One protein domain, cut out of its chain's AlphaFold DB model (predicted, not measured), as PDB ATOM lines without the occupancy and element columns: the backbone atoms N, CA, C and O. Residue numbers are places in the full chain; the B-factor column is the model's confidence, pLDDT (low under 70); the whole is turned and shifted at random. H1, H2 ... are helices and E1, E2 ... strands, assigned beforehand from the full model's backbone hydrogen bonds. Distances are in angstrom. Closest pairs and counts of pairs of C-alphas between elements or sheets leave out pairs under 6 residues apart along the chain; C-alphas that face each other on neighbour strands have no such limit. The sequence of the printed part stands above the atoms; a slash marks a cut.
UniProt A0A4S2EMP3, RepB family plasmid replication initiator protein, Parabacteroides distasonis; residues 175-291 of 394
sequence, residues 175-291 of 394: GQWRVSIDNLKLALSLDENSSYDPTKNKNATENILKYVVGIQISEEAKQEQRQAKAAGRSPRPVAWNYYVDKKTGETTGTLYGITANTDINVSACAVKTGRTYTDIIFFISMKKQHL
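What this domain is: This is residues 175 to 291 of the 394 residues of the protein "RepB family plasmid replication initiator protein" of Parabacteroides distasonis (UniProt A0A4S2EMP3). A long hairpin of strands, E2 and E3, with short E1 beside E3, makes a narrow sheet, and H2 and H4 follow each other nearly in line on one face, with H1 on that face too. H3 lies off beyond the E2 edge, at the end of an arm from which the chain returns through residues 231 to 253. The printed part has 117 residues, in the order E1 H1 H2 H3 H4 E2 E3, with sheet order E1 E3 E2, all antiparallel; the class is mixed. It is compact, with a radius of gyration of the C-alphas of 15.0 A and spans of 44 by 40 by 30 A.

Where its parts are: E3 is residues 276 to 286, 31.2 A, ending at C-alpha 286 (163.623, 100.605, 152.541). E2 is residues 264 to 273, 29.1 A; E1 is residues 176 to 180, 13.7 A, from C-alpha 176 (160.365, 111.807, 155.438). H1 is residues 181 to 187, 9.9 A; H2 204 to 213, 12.8 A; H3 219 to 230, 16.5 A; H4 254 to 261, 10.7 A.

How they stand to each other: E3 and E2 are antiparallel at 161 degrees, with N 269 and O 281 2.9 A apart, within hydrogen-bond range. E1 and E3 are antiparallel at 155 degrees, with N 177 and O 282 at 2.9 A. H2, at a height over the sheet of 9.7 A, runs along the strands. H2 and H4 touch, closest at the C-alphas of Val 213 and Thr 254, 5.3 A, at a shallow tilt of 11 degrees. H1 is over none of the strands. H3 and E2 are only just apart, at 8.5 A. Every O i to N i+4 pair is within range in H1, H3 and H4, and 5 of 6 in H2.

The domain as a whole: The C-alphas of Lys 200 and Leu 291, the two farthest apart, are 45.3 A apart. The printed part has no cut. The links H1 to H2 and H3 to H4 are long. Residue 291 is under pLDDT 70.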
ATOM      1  N   GLY A 175     162.660 108.696 157.219       84.94
ATOM      2  CA  GLY A 175     161.340 108.311 156.708       84.94
ATOM      3  C   GLY A 175     160.660 109.392 155.863       84.94
ATOM      4  O   GLY A 175     159.930 109.077 154.926       84.94
ATOM      5  N   GLN A 176     160.923 110.668 156.153       89.56
ATOM      6  CA  GLN A 176     160.365 111.807 155.438       89.56
ATOM      7  C   GLN A 176     161.419 112.878 155.170       89.56
ATOM      8  O   GLN A 176     162.313 113.127 155.979       89.56
ATOM      9  N   TRP A 177     161.279 113.556 154.034       91.94
ATOM     10  CA  TRP A 177     162.082 114.719 153.687       91.94
ATOM     11  C   TRP A 177     161.220 115.816 153.070       91.94
ATOM     12  O   TRP A 177     160.599 115.615 152.030       91.94
ATOM     13  N   ARG A 178     161.205 116.995 153.697       93.50
ATOM     14  CA  ARG A 178     160.530 118.186 153.177       93.50
ATOM     15  C   ARG A 178     161.539 119.148 152.561       93.50
ATOM     16  O   ARG A 178     162.556 119.462 153.177       93.50
ATOM     17  N   VAL A 179     161.222 119.663 151.379       94.12
ATOM     18  CA  VAL A 179     162.056 120.621 150.647       94.12
ATOM     19  C   VAL A 179     161.205 121.674 149.946       94.12
ATOM     20  O   VAL A 179     160.189 121.356 149.334       94.12
ATOM     21  N   SER A 180     161.657 122.929 149.993       94.75
ATOM     22  CA  SER A 180     161.097 124.007 149.174       94.75
ATOM     23  C   SER A 180     161.413 123.791 147.693       94.75
ATOM     24  O   SER A 180     162.549 123.486 147.320       94.75
ATOM     25  N   ILE A 181     160.417 124.011 146.841       93.50
ATOM     26  CA  ILE A 181     160.536 123.884 145.387       93.50
ATOM     27  C   ILE A 181     161.628 124.809 144.843       93.50
ATOM     28  O   ILE A 181     162.366 124.407 143.948       93.50
ATOM     29  N   ASP A 182     161.798 126.004 145.407       91.50
ATOM     30  CA  ASP A 182     162.817 126.945 144.937       91.50
ATOM     31  C   ASP A 182     164.232 126.493 145.308       91.50
ATOM     32  O   ASP A 182     165.137 126.542 144.475       91.50
ATOM     33  N   ASN A 183     164.414 125.932 146.506       92.38
ATOM     34  CA  ASN A 183     165.683 125.313 146.896       92.38
ATOM     35  C   ASN A 183     166.027 124.112 146.004       92.38
ATOM     36  O   ASN A 183     167.195 123.902 145.668       92.38
ATOM     37  N   LEU A 184     165.018 123.334 145.600       92.50
ATOM     38  CA  LEU A 184     165.197 122.207 144.693       92.50
ATOM     39  C   LEU A 184     165.557 122.665 143.271       92.50
ATOM     40  O   LEU A 184     166.476 122.105 142.674       92.50
ATOM     41  N   LYS A 185     164.893 123.709 142.749       91.94
ATOM     42  CA  LYS A 185     165.254 124.330 141.461       91.94
ATOM     43  C   LYS A 185     166.711 124.777 141.465       91.94
ATOM     44  O   LYS A 185     167.446 124.459 140.537       91.94
ATOM     45  N   LEU A 186     167.123 125.466 142.527       90.50
ATOM     46  CA  LEU A 186     168.480 125.970 142.696       90.50
ATOM     47  C   LEU A 186     169.516 124.837 142.667       90.50
ATOM     48  O   LEU A 186     170.508 124.911 141.945       90.50
ATOM     49  N   ALA A 187     169.270 123.768 143.433       90.75
ATOM     50  CA  ALA A 187     170.174 122.624 143.530       90.75
ATOM     51  C   ALA A 187     170.323 121.881 142.191       90.75
ATOM     52  O   ALA A 187     171.427 121.473 141.829       90.75
ATOM     53  N   LEU A 188     169.230 121.774 141.427       90.81
ATOM     54  CA  LEU A 188     169.185 121.139 140.107       90.81
ATOM     55  C   LEU A 188     169.550 122.087 138.948       90.81
ATOM     56  O   LEU A 188     169.465 121.686 137.783       90.81
ATOM     57  N   SER A 189     169.962 123.325 139.248       88.81
ATOM     58  CA  SER A 189     170.266 124.372 138.255       88.81
ATOM     59  C   SER A 189     169.124 124.575 137.244       88.81
ATOM     60  O   SER A 189     169.328 124.595 136.033       88.81
ATOM     61  N   LEU A 190     167.889 124.626 137.749       89.50
ATOM     62  CA  LEU A 190     166.659 124.859 136.981       89.50
ATOM     63  C   LEU A 190     166.180 126.313 137.066       89.50
ATOM     64  O   LEU A 190     165.194 126.661 136.426       89.50
ATOM     65  N   ASP A 191     166.857 127.144 137.856       81.56
ATOM     66  CA  ASP A 191     166.539 128.552 138.099       81.56
ATOM     67  C   ASP A 191     166.667 129.431 136.847       81.56
ATOM     68  O   ASP A 191     165.936 130.407 136.707       81.56
ATOM     69  N   GLU A 192     167.525 129.054 135.901       80.25
ATOM     70  CA  GLU A 192     167.711 129.784 134.638       80.25
ATOM     71  C   GLU A 192     166.753 129.323 133.523       80.25
ATOM     72  O   GLU A 192     166.634 129.965 132.478       80.25
ATOM     73  N   ASN A 193     166.034 128.214 133.727       85.62
ATOM     74  CA  ASN A 193     165.180 127.627 132.701       85.62
ATOM     75  C   ASN A 193     163.775 128.247 132.729       85.62
ATOM     76  O   ASN A 193     163.008 128.071 133.677       85.62
ATOM     77  N   SER A 194     163.400 128.902 131.628       83.75
ATOM     78  CA  SER A 194     162.102 129.572 131.465       83.75
ATOM     79  C   SER A 194     160.895 128.650 131.658       83.75
ATOM     80  O   SER A 194     159.840 129.105 132.096       83.75
ATOM     81  N   SER A 195     161.039 127.347 131.395       87.38
ATOM     82  CA  SER A 195     159.966 126.362 131.577       87.38
ATOM     83  C   SER A 195     159.605 126.135 133.046       87.38
ATOM     84  O   SER A 195     158.505 125.645 133.322       87.38
ATOM     85  N   TYR A 196     160.504 126.493 133.969       87.50
ATOM     86  CA  TYR A 196     160.383 126.304 135.418       87.50
ATOM     87  C   TYR A 196     160.368 127.625 136.205       87.50
ATOM     88  O   TYR A 196     160.351 127.610 137.441       87.50
ATOM     89  N   ASP A 197     160.316 128.753 135.501       86.75
ATOM     90  CA  ASP A 197     160.201 130.093 136.065       86.75
ATOM     91  C   ASP A 197     158.717 130.509 136.148       86.75
ATOM     92  O   ASP A 197     158.079 130.685 135.105       86.75
ATOM     93  N   PRO A 198     158.144 130.690 137.356       85.62
ATOM     94  CA  PRO A 198     156.746 131.092 137.523       85.62
ATOM     95  C   PRO A 198     156.398 132.440 136.885       85.62
ATOM     96  O   PRO A 198     155.233 132.676 136.569       85.62
ATOM     97  N   THR A 199     157.385 133.325 136.692       86.62
ATOM     98  CA  THR A 199     157.172 134.633 136.055       86.62
ATOM     99  C   THR A 199     156.983 134.513 134.542       86.62
ATOM    100  O   THR A 199     156.271 135.317 133.945       86.62
ATOM    101  N   LYS A 200     157.565 133.476 133.926       87.88
ATOM    102  CA  LYS A 200     157.518 133.224 132.476       87.88
ATOM    103  C   LYS A 200     156.507 132.145 132.100       87.88
ATOM    104  O   LYS A 200     155.927 132.195 131.020       87.88
ATOM    105  N   ASN A 201     156.275 131.178 132.983       88.50
ATOM    106  CA  ASN A 201     155.375 130.059 132.757       88.50
ATOM    107  C   ASN A 201     154.465 129.830 133.971       88.50
ATOM    108  O   ASN A 201     154.906 129.401 135.036       88.50
ATOM    109  N   LYS A 202     153.155 130.006 133.772       87.19
ATOM    110  CA  LYS A 202     152.130 129.783 134.807       87.19
ATOM    111  C   LYS A 202     152.118 128.344 135.342       87.19
ATOM    112  O   LYS A 202     151.780 128.131 136.502       87.19
ATOM    113  N   ASN A 203     152.539 127.376 134.524       89.75
ATOM    114  CA  ASN A 203     152.589 125.954 134.873       89.75
ATOM    115  C   ASN A 203     153.978 125.512 135.361       89.75
ATOM    116  O   ASN A 203     154.227 124.316 135.495       89.75
ATOM    117  N   ALA A 204     154.900 126.444 135.625       89.38
ATOM    118  CA  ALA A 204     156.280 126.146 136.013       89.38
ATOM    119  C   ALA A 204     156.383 125.135 137.164       89.38
ATOM    120  O   ALA A 204     157.143 124.170 137.093       89.38
ATOM    121  N   THR A 205     155.588 125.327 138.216       89.94
ATOM    122  CA  THR A 205     155.623 124.445 139.383       89.94
ATOM    123  C   THR A 205     155.046 123.064 139.082       89.94
ATOM    124  O   THR A 205     155.614 122.059 139.499       89.94
ATOM    125  N   GLU A 206     153.963 122.990 138.308       90.81
ATOM    126  CA  GLU A 206     153.388 121.710 137.875       90.81
ATOM    127  C   GLU A 206     154.354 120.943 136.969       90.81
ATOM    128  O   GLU A 206     154.509 119.732 137.116       90.81
ATOM    129  N   ASN A 207     155.079 121.652 136.100       92.81
ATOM    130  CA  ASN A 207     156.118 121.075 135.261       92.81
ATOM    131  C   ASN A 207     157.249 120.457 136.093       92.81
ATOM    132  O   ASN A 207     157.748 119.397 135.726       92.81
ATOM    133  N   ILE A 208     157.634 121.048 137.228       94.19
ATOM    134  CA  ILE A 208     158.622 120.434 138.135       94.19
ATOM    135  C   ILE A 208     158.063 119.151 138.743       94.19
ATOM    136  O   ILE A 208     158.711 118.106 138.690       94.19
ATOM    137  N   LEU A 209     156.848 119.201 139.292       94.94
ATOM    138  CA  LEU A 209     156.218 118.026 139.900       94.94
ATOM    139  C   LEU A 209     156.083 116.881 138.886       94.94
ATOM    140  O   LEU A 209     156.354 115.728 139.209       94.94
ATOM    141  N   LYS A 210     155.759 117.208 137.636       93.62
ATOM    142  CA  LYS A 210     155.568 116.245 136.556       93.62
ATOM    143  C   LYS A 210     156.876 115.731 135.945       93.62
ATOM    144  O   LYS A 210     157.075 114.527 135.881       93.62
ATOM    145  N   TYR A 211     157.747 116.615 135.466       92.69
ATOM    146  CA  TYR A 211     158.909 116.241 134.648       92.69
ATOM    147  C   TYR A 211     160.187 116.019 135.459       92.69
ATOM    148  O   TYR A 211     161.058 115.270 135.025       92.69
ATOM    149  N   VAL A 212     160.305 116.643 136.635       94.31
ATOM    150  CA  VAL A 212     161.485 116.505 137.503       94.31
ATOM    151  C   VAL A 212     161.234 115.464 138.587       94.31
ATOM    152  O   VAL A 212     162.056 114.572 138.779       94.31
ATOM    153  N   VAL A 213     160.094 115.542 139.277       96.19
ATOM    154  CA  VAL A 213     159.746 114.611 140.367       96.19
ATOM    155  C   VAL A 213     159.026 113.368 139.827       96.19
ATOM    156  O   VAL A 213     159.328 112.251 140.242       96.19
ATOM    157  N   GLY A 214     158.133 113.520 138.848       95.75
ATOM    158  CA  GLY A 214     157.390 112.393 138.277       95.75
ATOM    159  C   GLY A 214     156.131 112.026 139.057       95.75
ATOM    160  O   GLY A 214     155.845 110.841 139.210       95.75
ATOM    161  N   ILE A 215     155.403 113.015 139.581       95.69
ATOM    162  CA  ILE A 215     154.168 112.812 140.349       95.69
ATOM    163  C   ILE A 215     153.005 113.645 139.805       95.69
ATOM    164  O   ILE A 215     153.190 114.690 139.181       95.69
ATOM    165  N   GLN A 216     151.790 113.192 140.094       94.06
ATOM    166  CA  GLN A 216     150.533 113.860 139.773       94.06
ATOM    167  C   GLN A 216     149.522 113.672 140.907       94.06
ATOM    168  O   GLN A 216     149.494 112.634 141.566       94.06
ATOM    169  N   ILE A 217     148.686 114.682 141.142       92.81
ATOM    170  CA  ILE A 217     147.744 114.674 142.266       92.81
ATOM    171  C   ILE A 217     146.803 113.460 142.209       92.81
ATOM    172  O   ILE A 217     146.138 113.229 141.199       92.81
ATOM    173  N   SER A 218     146.753 112.693 143.301       91.44
ATOM    174  CA  SER A 218     145.874 111.528 143.449       91.44
ATOM    175  C   SER A 218     144.440 111.949 143.791       91.44
ATOM    176  O   SER A 218     144.208 113.029 144.342       91.44
ATOM    177  N   GLU A 219     143.461 111.095 143.485       90.25
ATOM    178  CA  GLU A 219     142.072 111.323 143.913       90.25
ATOM    179  C   GLU A 219     141.950 111.326 145.442       90.25
ATOM    180  O   GLU A 219     141.249 112.169 145.998       90.25
ATOM    181  N   GLU A 220     142.722 110.484 146.132       89.38
ATOM    182  CA  GLU A 220     142.823 110.479 147.597       89.38
ATOM    183  C   GLU A 220     143.286 111.837 148.140       89.38
ATOM    184  O   GLU A 220     142.669 112.394 149.049       89.38
ATOM    185  N   ALA A 221     144.320 112.436 147.537       89.75
ATOM    186  CA  ALA A 221     144.799 113.755 147.942       89.75
ATOM    187  C   ALA A 221     143.742 114.845 147.705       89.75
ATOM    188  O   ALA A 221     143.612 115.769 148.511       89.75
ATOM    189  N   LYS A 222     142.957 114.746 146.622       90.00
ATOM    190  CA  LYS A 222     141.834 115.667 146.370       90.00
ATOM    191  C   LYS A 222     140.726 115.497 147.409       90.00
ATOM    192  O   LYS A 222     140.168 116.496 147.863       90.00
ATOM    193  N   GLN A 223     140.400 114.262 147.790       89.50
ATOM    194  CA  GLN A 223     139.389 113.970 148.807       89.50
ATOM    195  C   GLN A 223     139.810 114.489 150.184       89.50
ATOM    196  O   GLN A 223     139.040 115.213 150.813       89.50
ATOM    197  N   GLU A 224     141.045 114.224 150.613       90.19
ATOM    198  CA  GLU A 224     141.587 114.740 151.876       90.19
ATOM    199  C   GLU A 224     141.592 116.276 151.899       90.19
ATOM    200  O   GLU A 224     141.227 116.875 152.908       90.19
ATOM    201  N   GLN A 225     141.919 116.943 150.784       87.69
ATOM    202  CA  GLN A 225     141.817 118.407 150.693       87.69
ATOM    203  C   GLN A 225     140.381 118.910 150.879       87.69
ATOM    204  O   GLN A 225     140.167 119.911 151.567       87.69
ATOM    205  N   ARG A 226     139.389 118.230 150.291       88.62
ATOM    206  CA  ARG A 226     137.968 118.575 150.465       88.62
ATOM    207  C   ARG A 226     137.522 118.369 151.911       88.62
ATOM    208  O   ARG A 226     136.899 119.264 152.475       88.62
ATOM    209  N   GLN A 227     137.885 117.238 152.516       89.38
ATOM    210  CA  GLN A 227     137.569 116.919 153.911       89.38
ATOM    211  C   GLN A 227     138.221 117.908 154.881       89.38
ATOM    212  O   GLN A 227     137.567 118.407 155.793       89.38
ATOM    213  N   ALA A 228     139.491 118.247 154.662       88.50
ATOM    214  CA  ALA A 228     140.215 119.206 155.482       88.50
ATOM    215  C   ALA A 228     139.588 120.603 155.416       88.50
ATOM    216  O   ALA A 228     139.370 121.228 156.453       88.50
ATOM    217  N   LYS A 229     139.212 121.051 154.210       88.44
ATOM    218  CA  LYS A 229     138.511 122.322 154.006       88.44
ATOM    219  C   LYS A 229     137.143 122.336 154.693       88.44
ATOM    220  O   LYS A 229     136.819 123.324 155.342       88.44
ATOM    221  N   ALA A 230     136.367 121.258 154.573       89.50
ATOM    222  CA  ALA A 230     135.069 121.131 155.238       89.50
ATOM    223  C   ALA A 230     135.198 121.151 156.772       89.50
ATOM    224  O   ALA A 230     134.353 121.718 157.453       89.50
ATOM    225  N   ALA A 231     136.281 120.582 157.306       89.12
ATOM    226  CA  ALA A 231     136.569 120.535 158.736       89.12
ATOM    227  C   ALA A 231     137.378 121.739 159.264       89.12
ATOM    228  O   ALA A 231     137.771 121.731 160.428       89.12
ATOM    229  N   GLY A 232     137.681 122.748 158.435       89.00
ATOM    230  CA  GLY A 232     138.461 123.925 158.847       89.00
ATOM    231  C   GLY A 232     139.895 123.621 159.304       89.00
ATOM    232  O   GLY A 232     140.490 124.418 160.025       89.00
ATOM    233  N   ARG A 233     140.462 122.474 158.905       87.31
ATOM    234  CA  ARG A 233     141.812 122.027 159.287       87.31
ATOM    235  C   ARG A 233     142.769 122.053 158.101       87.31
ATOM    236  O   ARG A 233     142.357 122.033 156.940       87.31
ATOM    237  N   SER A 234     144.067 122.006 158.381       83.19
ATOM    238  CA  SER A 234     145.070 121.774 157.340       83.19
ATOM    239  C   SER A 234     144.959 120.345 156.777       83.19
ATOM    240  O   SER A 234     144.692 119.403 157.535       83.19
ATOM    241  N   PRO A 235     145.132 120.160 155.453       85.12
ATOM    242  CA  PRO A 235     145.124 118.837 154.840       85.12
ATOM    243  C   PRO A 235     146.330 118.031 155.306       85.12
ATOM    244  O   PRO A 235     147.435 118.566 155.422       85.12
ATOM    245  N   ARG A 236     146.119 116.738 155.556       86.44
ATOM    246  CA  ARG A 236     147.220 115.836 155.878       86.44
ATOM    247  C   ARG A 236     148.052 115.549 154.622       86.44
ATOM    248  O   ARG A 236     147.507 115.568 153.513       86.44
ATOM    249  N   PRO A 237     149.361 115.291 154.768       87.69
ATOM    250  CA  PRO A 237     150.212 114.896 153.652       87.69
ATOM    251  C   PRO A 237     149.775 113.534 153.094       87.69
ATOM    252  O   PRO A 237     150.017 112.499 153.706       87.69
ATOM    253  N   VAL A 238     149.122 113.539 151.932       88.62
ATOM    254  CA  VAL A 238     148.695 112.331 151.208       88.62
ATOM    255  C   VAL A 238     149.595 112.146 150.002       88.62
ATOM    256  O   VAL A 238     149.732 113.075 149.202       88.62
ATOM    257  N   ALA A 239     150.203 110.967 149.873       91.62
ATOM    258  CA  ALA A 239     151.058 110.641 148.743       91.62
ATOM    259  C   ALA A 239     150.296 110.787 147.417       91.62
ATOM    260  O   ALA A 239     149.131 110.416 147.273       91.62
ATOM    261  N   TRP A 240     150.968 111.388 146.445       94.19
ATOM    262  CA  TRP A 240     150.455 111.554 145.096       94.19
ATOM    263  C   TRP A 240     150.797 110.338 144.242       94.19
ATOM    264  O   TRP A 240     151.733 109.595 144.543       94.19
ATOM    265  N   ASN A 241     150.051 110.162 143.154       93.56
ATOM    266  CA  ASN A 241     150.307 109.081 142.216       93.56
ATOM    267  C   ASN A 241     151.564 109.396 141.408       93.56
ATOM    268  O   ASN A 241     151.863 110.560 141.121       93.56
ATOM    269  N   TYR A 242     152.278 108.357 140.982       95.62
ATOM    270  CA  TYR A 242     153.297 108.530 139.958       95.62
ATOM    271  C   TYR A 242     152.665 109.055 138.668       95.62
ATOM    272  O   TYR A 242     151.487 108.818 138.371       95.62
ATOM    273  N   TYR A 243     153.451 109.816 137.916       93.50
ATOM    274  CA  TYR A 243     153.019 110.312 136.625       93.50
ATOM    275  C   TYR A 243     152.822 109.148 135.643       93.50
ATOM    276  O   TYR A 243     153.625 108.220 135.579       93.50
ATOM    277  N   VAL A 244     151.745 109.211 134.865       92.06
ATOM    278  CA  VAL A 244     151.447 108.247 133.804       92.06
ATOM    279  C   VAL A 244     151.506 108.996 132.483       92.06
ATOM    280  O   VAL A 244     150.859 110.037 132.329       92.06
ATOM    281  N   ASP A 245     152.305 108.501 131.539       88.69
ATOM    282  CA  ASP A 245     152.354 109.106 130.214       88.69
ATOM    283  C   ASP A 245     151.023 108.854 129.500       88.69
ATOM    284  O   ASP A 245     150.585 107.721 129.328       88.69
ATOM    285  N   LYS A 246     150.370 109.932 129.065       87.38
ATOM    286  CA  LYS A 246     149.080 109.869 128.374       87.38
ATOM    287  C   LYS A 246     149.156 109.143 127.032       87.38
ATOM    288  O   LYS A 246     148.124 108.694 126.553       87.38
ATOM    289  N   LYS A 247     150.335 109.090 126.403       88.62
ATOM    290  CA  LYS A 247     150.508 108.455 125.091       88.62
ATOM    291  C   LYS A 247     150.674 106.945 125.198       88.62
ATOM    292  O   LYS A 247     150.084 106.225 124.405       88.62
ATOM    293  N   THR A 248     151.483 106.482 126.149       89.00
ATOM    294  CA  THR A 248     151.801 105.055 126.304       89.00
ATOM    295  C   THR A 248     150.933 104.368 127.354       89.00
ATOM    296  O   THR A 248     150.814 103.150 127.339       89.00
ATOM    297  N   GLY A 249     150.325 105.127 128.272       87.44
ATOM    298  CA  GLY A 249     149.631 104.583 129.442       87.44
ATOM    299  C   GLY A 249     150.580 104.038 130.513       87.44
ATOM    300  O   GLY A 249     150.122 103.543 131.540       87.44
ATOM    301  N   GLU A 250     151.894 104.137 130.308       89.31
ATOM    302  CA  GLU A 250     152.887 103.596 131.229       89.31
ATOM    303  C   GLU A 250     153.212 104.585 132.348       89.31
ATOM    304  O   GLU A 250     153.292 105.807 132.154       89.31
ATOM    305  N   THR A 251     153.445 104.040 133.541       90.00
ATOM    306  CA  THR A 251     153.934 104.833 134.667       90.00
ATOM    307  C   THR A 251     155.382 105.222 134.407       90.00
ATOM    308  O   THR A 251     156.242 104.375 134.171       90.00
ATOM    309  N   THR A 252     155.660 106.520 134.446       87.38
ATOM    310  CA  THR A 252     156.977 107.085 134.152       87.38
ATOM    311  C   THR A 252     157.345 108.150 135.182       87.38
ATOM    312  O   THR A 252     156.533 108.589 135.995       87.38
ATOM    313  N   GLY A 253     158.610 108.572 135.171       90.56
ATOM    314  CA  GLY A 253     159.093 109.662 136.012       90.56
ATOM    315  C   GLY A 253     160.175 109.255 137.006       90.56
ATOM    316  O   GLY A 253     160.581 108.094 137.119       90.56
ATOM    317  N   THR A 254     160.692 110.259 137.706       96.06
ATOM    318  CA  THR A 254     161.886 110.113 138.537       96.06
ATOM    319  C   THR A 254     161.641 109.215 139.739       96.06
ATOM    320  O   THR A 254     162.357 108.231 139.910       96.06
ATOM    321  N   LEU A 255     160.614 109.502 140.545       96.56
ATOM    322  CA  LEU A 255     160.345 108.711 141.746       96.56
ATOM    323  C   LEU A 255     159.940 107.274 141.427       96.56
ATOM    324  O   LEU A 255     160.442 106.356 142.069       96.56
ATOM    325  N   TYR A 256     159.121 107.069 140.391       95.19
ATOM    326  CA  TYR A 256     158.774 105.724 139.939       95.19
ATOM    327  C   TYR A 256     160.019 104.927 139.544       95.19
ATOM    328  O   TYR A 256     160.203 103.813 140.019       95.19
ATOM    329  N   GLY A 257     160.918 105.503 138.739       94.88
ATOM    330  CA  GLY A 257     162.134 104.804 138.326       94.88
ATOM    331  C   GLY A 257     163.066 104.460 139.489       94.88
ATOM    332  O   GLY A 257     163.680 103.395 139.465       94.88
ATOM    333  N   ILE A 258     163.137 105.302 140.527       96.62
ATOM    334  CA  ILE A 258     163.870 104.979 141.762       96.62
ATOM    335  C   ILE A 258     163.181 103.824 142.492       96.62
ATOM    336  O   ILE A 258     163.833 102.824 142.798       96.62
ATOM    337  N   THR A 259     161.872 103.923 142.729       95.12
ATOM    338  CA  THR A 259     161.103 102.880 143.417       95.12
ATOM    339  C   THR A 259     161.159 101.552 142.669       95.12
ATOM    340  O   THR A 259     161.356 100.520 143.293       95.12
ATOM    341  N   ALA A 260     161.064 101.534 141.342       93.25
ATOM    342  CA  ALA A 260     161.110 100.305 140.554       93.25
ATOM    343  C   ALA A 260     162.503  99.654 140.583       93.25
ATOM    344  O   ALA A 260     162.630  98.449 140.798       93.25
ATOM    345  N   ASN A 261     163.565 100.452 140.435       94.69
ATOM    346  CA  ASN A 261     164.892  99.924 140.109       94.69
ATOM    347  C   ASN A 261     165.884  99.861 141.276       94.69
ATOM    348  O   ASN A 261     166.985  99.335 141.101       94.69
ATOM    349  N   THR A 262     165.528 100.388 142.449       95.12
ATOM    350  CA  THR A 262     166.443 100.480 143.599       95.12
ATOM    351  C   THR A 262     165.931  99.727 144.825       95.12
ATOM    352  O   THR A 262     164.918  99.027 144.777       95.12
ATOM    353  N   ASP A 263     166.661  99.843 145.932       93.38
ATOM    354  CA  ASP A 263     166.366  99.210 147.214       93.38
ATOM    355  C   ASP A 263     165.482 100.042 148.155       93.38
ATOM    356  O   ASP A 263     165.228  99.625 149.291       93.38
ATOM    357  N   ILE A 264     165.003 101.197 147.695       94.06
ATOM    358  CA  ILE A 264     164.102 102.076 148.444       94.06
ATOM    359  C   ILE A 264     162.764 102.243 147.723       94.06
ATOM    360  O   ILE A 264     162.693 102.148 146.499       94.06
ATOM    361  N   ASN A 265     161.718 102.518 148.497       93.75
ATOM    362  CA  ASN A 265     160.436 103.007 148.010       93.75
ATOM    363  C   ASN A 265     160.363 104.508 148.266       93.75
ATOM    364  O   ASN A 265     160.668 104.965 149.371       93.75
ATOM    365  N   VAL A 266     159.953 105.269 147.255       94.94
ATOM    366  CA  VAL A 266     159.829 106.721 147.354       94.94
ATOM    367  C   VAL A 266     158.515 107.182 146.757       94.94
ATOM    368  O   VAL A 266     158.278 107.027 145.565       94.94
ATOM    369  N   SER A 267     157.701 107.838 147.571       94.94
ATOM    370  CA  SER A 267     156.525 108.588 147.132       94.94
ATOM    371  C   SER A 267     156.655 110.039 147.581       94.94
ATOM    372  O   SER A 267     157.556 110.386 148.346       94.94
ATOM    373  N   ALA A 268     155.800 110.928 147.085       96.44
ATOM    374  CA  ALA A 268     155.842 112.328 147.489       96.44
ATOM    375  C   ALA A 268     154.475 112.997 147.380       96.44
ATOM    376  O   ALA A 268     153.586 112.505 146.689       96.44
ATOM    377  N   CYS A 269     154.321 114.140 148.038       94.56
ATOM    378  CA  CYS A 269     153.181 115.033 147.881       94.56
ATOM    379  C   CYS A 269     153.647 116.490 147.836       94.56
ATOM    380  O   CYS A 269     154.635 116.850 148.481       94.56
ATOM    381  N   ALA A 270     152.932 117.337 147.098       94.44
ATOM    382  CA  ALA A 270     153.202 118.770 147.073       94.44
ATOM    383  C   ALA A 270     152.318 119.513 148.085       94.44
ATOM    384  O   ALA A 270     151.109 119.282 148.167       94.44
ATOM    385  N   VAL A 271     152.918 120.447 148.819       92.19
ATOM    386  CA  VAL A 271     152.256 121.286 149.823       92.19
ATOM    387  C   VAL A 271     151.978 122.658 149.226       92.19
ATOM    388  O   VAL A 271     152.843 123.258 148.584       92.19
ATOM    389  N   LYS A 272     150.758 123.158 149.439       89.25
ATOM    390  CA  LYS A 272     150.361 124.511 149.040       89.25
ATOM    391  C   LYS A 272     150.498 125.485 150.199       89.25
ATOM    392  O   LYS A 272     150.030 125.197 151.298       89.25
ATOM    393  N   THR A 273     151.014 126.668 149.894       86.00
ATOM    394  CA  THR A 273     150.893 127.859 150.738       86.00
ATOM    395  C   THR A 273     150.106 128.894 149.942       86.00
ATOM    396  O   THR A 273     150.544 129.351 148.885       86.00
ATOM    397  N   GLY A 274     148.886 129.204 150.384       83.94
ATOM    398  CA  GLY A 274     147.945 129.998 149.594       83.94
ATOM    399  C   GLY A 274     147.506 129.268 148.317       83.94
ATOM    400  O   GLY A 274     146.972 128.161 148.374       83.94
ATOM    401  N   ARG A 275     147.702 129.895 147.150       83.38
ATOM    402  CA  ARG A 275     147.297 129.339 145.841       83.38
ATOM    403  C   ARG A 275     148.399 128.538 145.141       83.38
ATOM    404  O   ARG A 275     148.116 127.874 144.149       83.38
ATOM    405  N   THR A 276     149.625 128.577 145.653       86.12
ATOM    406  CA  THR A 276     150.817 128.039 144.987       86.12
ATOM    407  C   THR A 276     151.413 126.872 145.760       86.12
ATOM    408  O   THR A 276     151.410 126.868 146.991       86.12
ATOM    409  N   TYR A 277     151.954 125.884 145.045       91.56
ATOM    410  CA  TYR A 277     152.788 124.851 145.656       91.56
ATOM    411  C   TYR A 277     154.145 125.451 146.034       91.56
ATOM    412  O   TYR A 277     154.789 126.069 145.187       91.56
ATOM    413  N   THR A 278     154.559 125.274 147.287       92.56
ATOM    414  CA  THR A 278     155.810 125.835 147.829       92.56
ATOM    415  C   THR A 278     156.805 124.762 148.228       92.56
ATOM    416  O   THR A 278     158.006 124.948 148.053       92.56
ATOM    417  N   ASP A 279     156.321 123.621 148.716       95.19
ATOM    418  CA  ASP A 279     157.157 122.537 149.216       95.19
ATOM    419  C   ASP A 279     156.744 121.195 148.619       95.19
ATOM    420  O   ASP A 279     155.603 120.994 148.198       95.19
ATOM    421  N   ILE A 280     157.673 120.248 148.655       96.12
ATOM    422  CA  ILE A 280     157.440 118.836 148.382       96.12
ATOM    423  C   ILE A 280     157.859 118.057 149.625       96.12
ATOM    424  O   ILE A 280     158.933 118.294 150.181       96.12
ATOM    425  N   ILE A 281     157.008 117.133 150.061       95.38
ATOM    426  CA  ILE A 281     157.322 116.157 151.103       95.38
ATOM    427  C   ILE A 281     157.511 114.812 150.415       95.38
ATOM    428  O   ILE A 281     156.591 114.318 149.768       95.38
ATOM    429  N   PHE A 282     158.699 114.240 150.548       95.81
ATOM    430  CA  PHE A 282     159.041 112.896 150.109       95.81
ATOM    431  C   PHE A 282     158.860 111.930 151.278       95.81
ATOM    432  O   PHE A 282     159.340 112.199 152.378       95.81
ATOM    433  N   PHE A 283     158.209 110.801 151.026       94.19
ATOM    434  CA  PHE A 283     158.103 109.667 151.938       94.19
ATOM    435  C   PHE A 283     159.029 108.574 151.423       94.19
ATOM    436  O   PHE A 283     158.986 108.226 150.242       94.19
ATOM    437  N   ILE A 284     159.888 108.045 152.285       93.56
ATOM    438  CA  ILE A 284     161.015 107.209 151.878       93.56
ATOM    439  C   ILE A 284     161.103 106.016 152.819       93.56
ATOM    440  O   ILE A 284     161.223 106.187 154.030       93.56
ATOM    441  N   SER A 285     161.114 104.807 152.273       90.56
ATOM    442  CA  SER A 285     161.352 103.593 153.050       90.56
ATOM    443  C   SER A 285     162.357 102.681 152.364       90.56
ATOM    444  O   SER A 285     162.594 102.764 151.162       90.56
ATOM    445  N   MET A 286     162.932 101.754 153.124       88.81
ATOM    446  CA  MET A 286     163.623 100.605 152.541       88.81
ATOM    447  C   MET A 286     162.591  99.601 152.019       88.81
ATOM    448  O   MET A 286     161.522  99.443 152.610       88.81
ATOM    449  N   LYS A 287     162.916  98.885 150.940       88.31
ATOM    450  CA  LYS A 287     162.119  97.732 150.508       88.31
ATOM    451  C   LYS A 287     162.290  96.576 151.484       88.31
ATOM    452  O   LYS A 287     163.414  96.264 151.882       88.31
ATOM    453  N   LYS A 288     161.199  95.865 151.782       79.19
ATOM    454  CA  LYS A 288     161.183  94.729 152.724       79.19
ATOM    455  C   LYS A 288     162.244  93.670 152.415       79.19
ATOM    456  O   LYS A 288     162.874  93.130 153.320       79.19
ATOM    457  N   GLN A 289     162.490  93.406 151.133       78.94
ATOM    458  CA  GLN A 289     163.496  92.443 150.672       78.94
ATOM    459  C   GLN A 289     164.931  92.829 151.080       78.94
ATOM    460  O   GLN A 289     165.767  91.949 151.274       78.94
ATOM    461  N   HIS A 290     165.194  94.122 151.278       74.19
ATOM    462  CA  HIS A 290     166.504  94.684 151.608       74.19
ATOM    463  C   HIS A 290     166.668  95.072 153.084       74.19
ATOM    464  O   HIS A 290     167.729  95.558 153.474       74.19
ATOM    465  N   LEU A 291     165.650  94.846 153.920       69.06
ATOM    466  CA  LEU A 291     165.756  95.036 155.365       69.06
ATOM    467  C   LEU A 291     166.584  93.915 156.001       69.06
ATOM    468  O   LEU A 291     166.432  92.735 155.667       69.06
TER     469      LEU A 291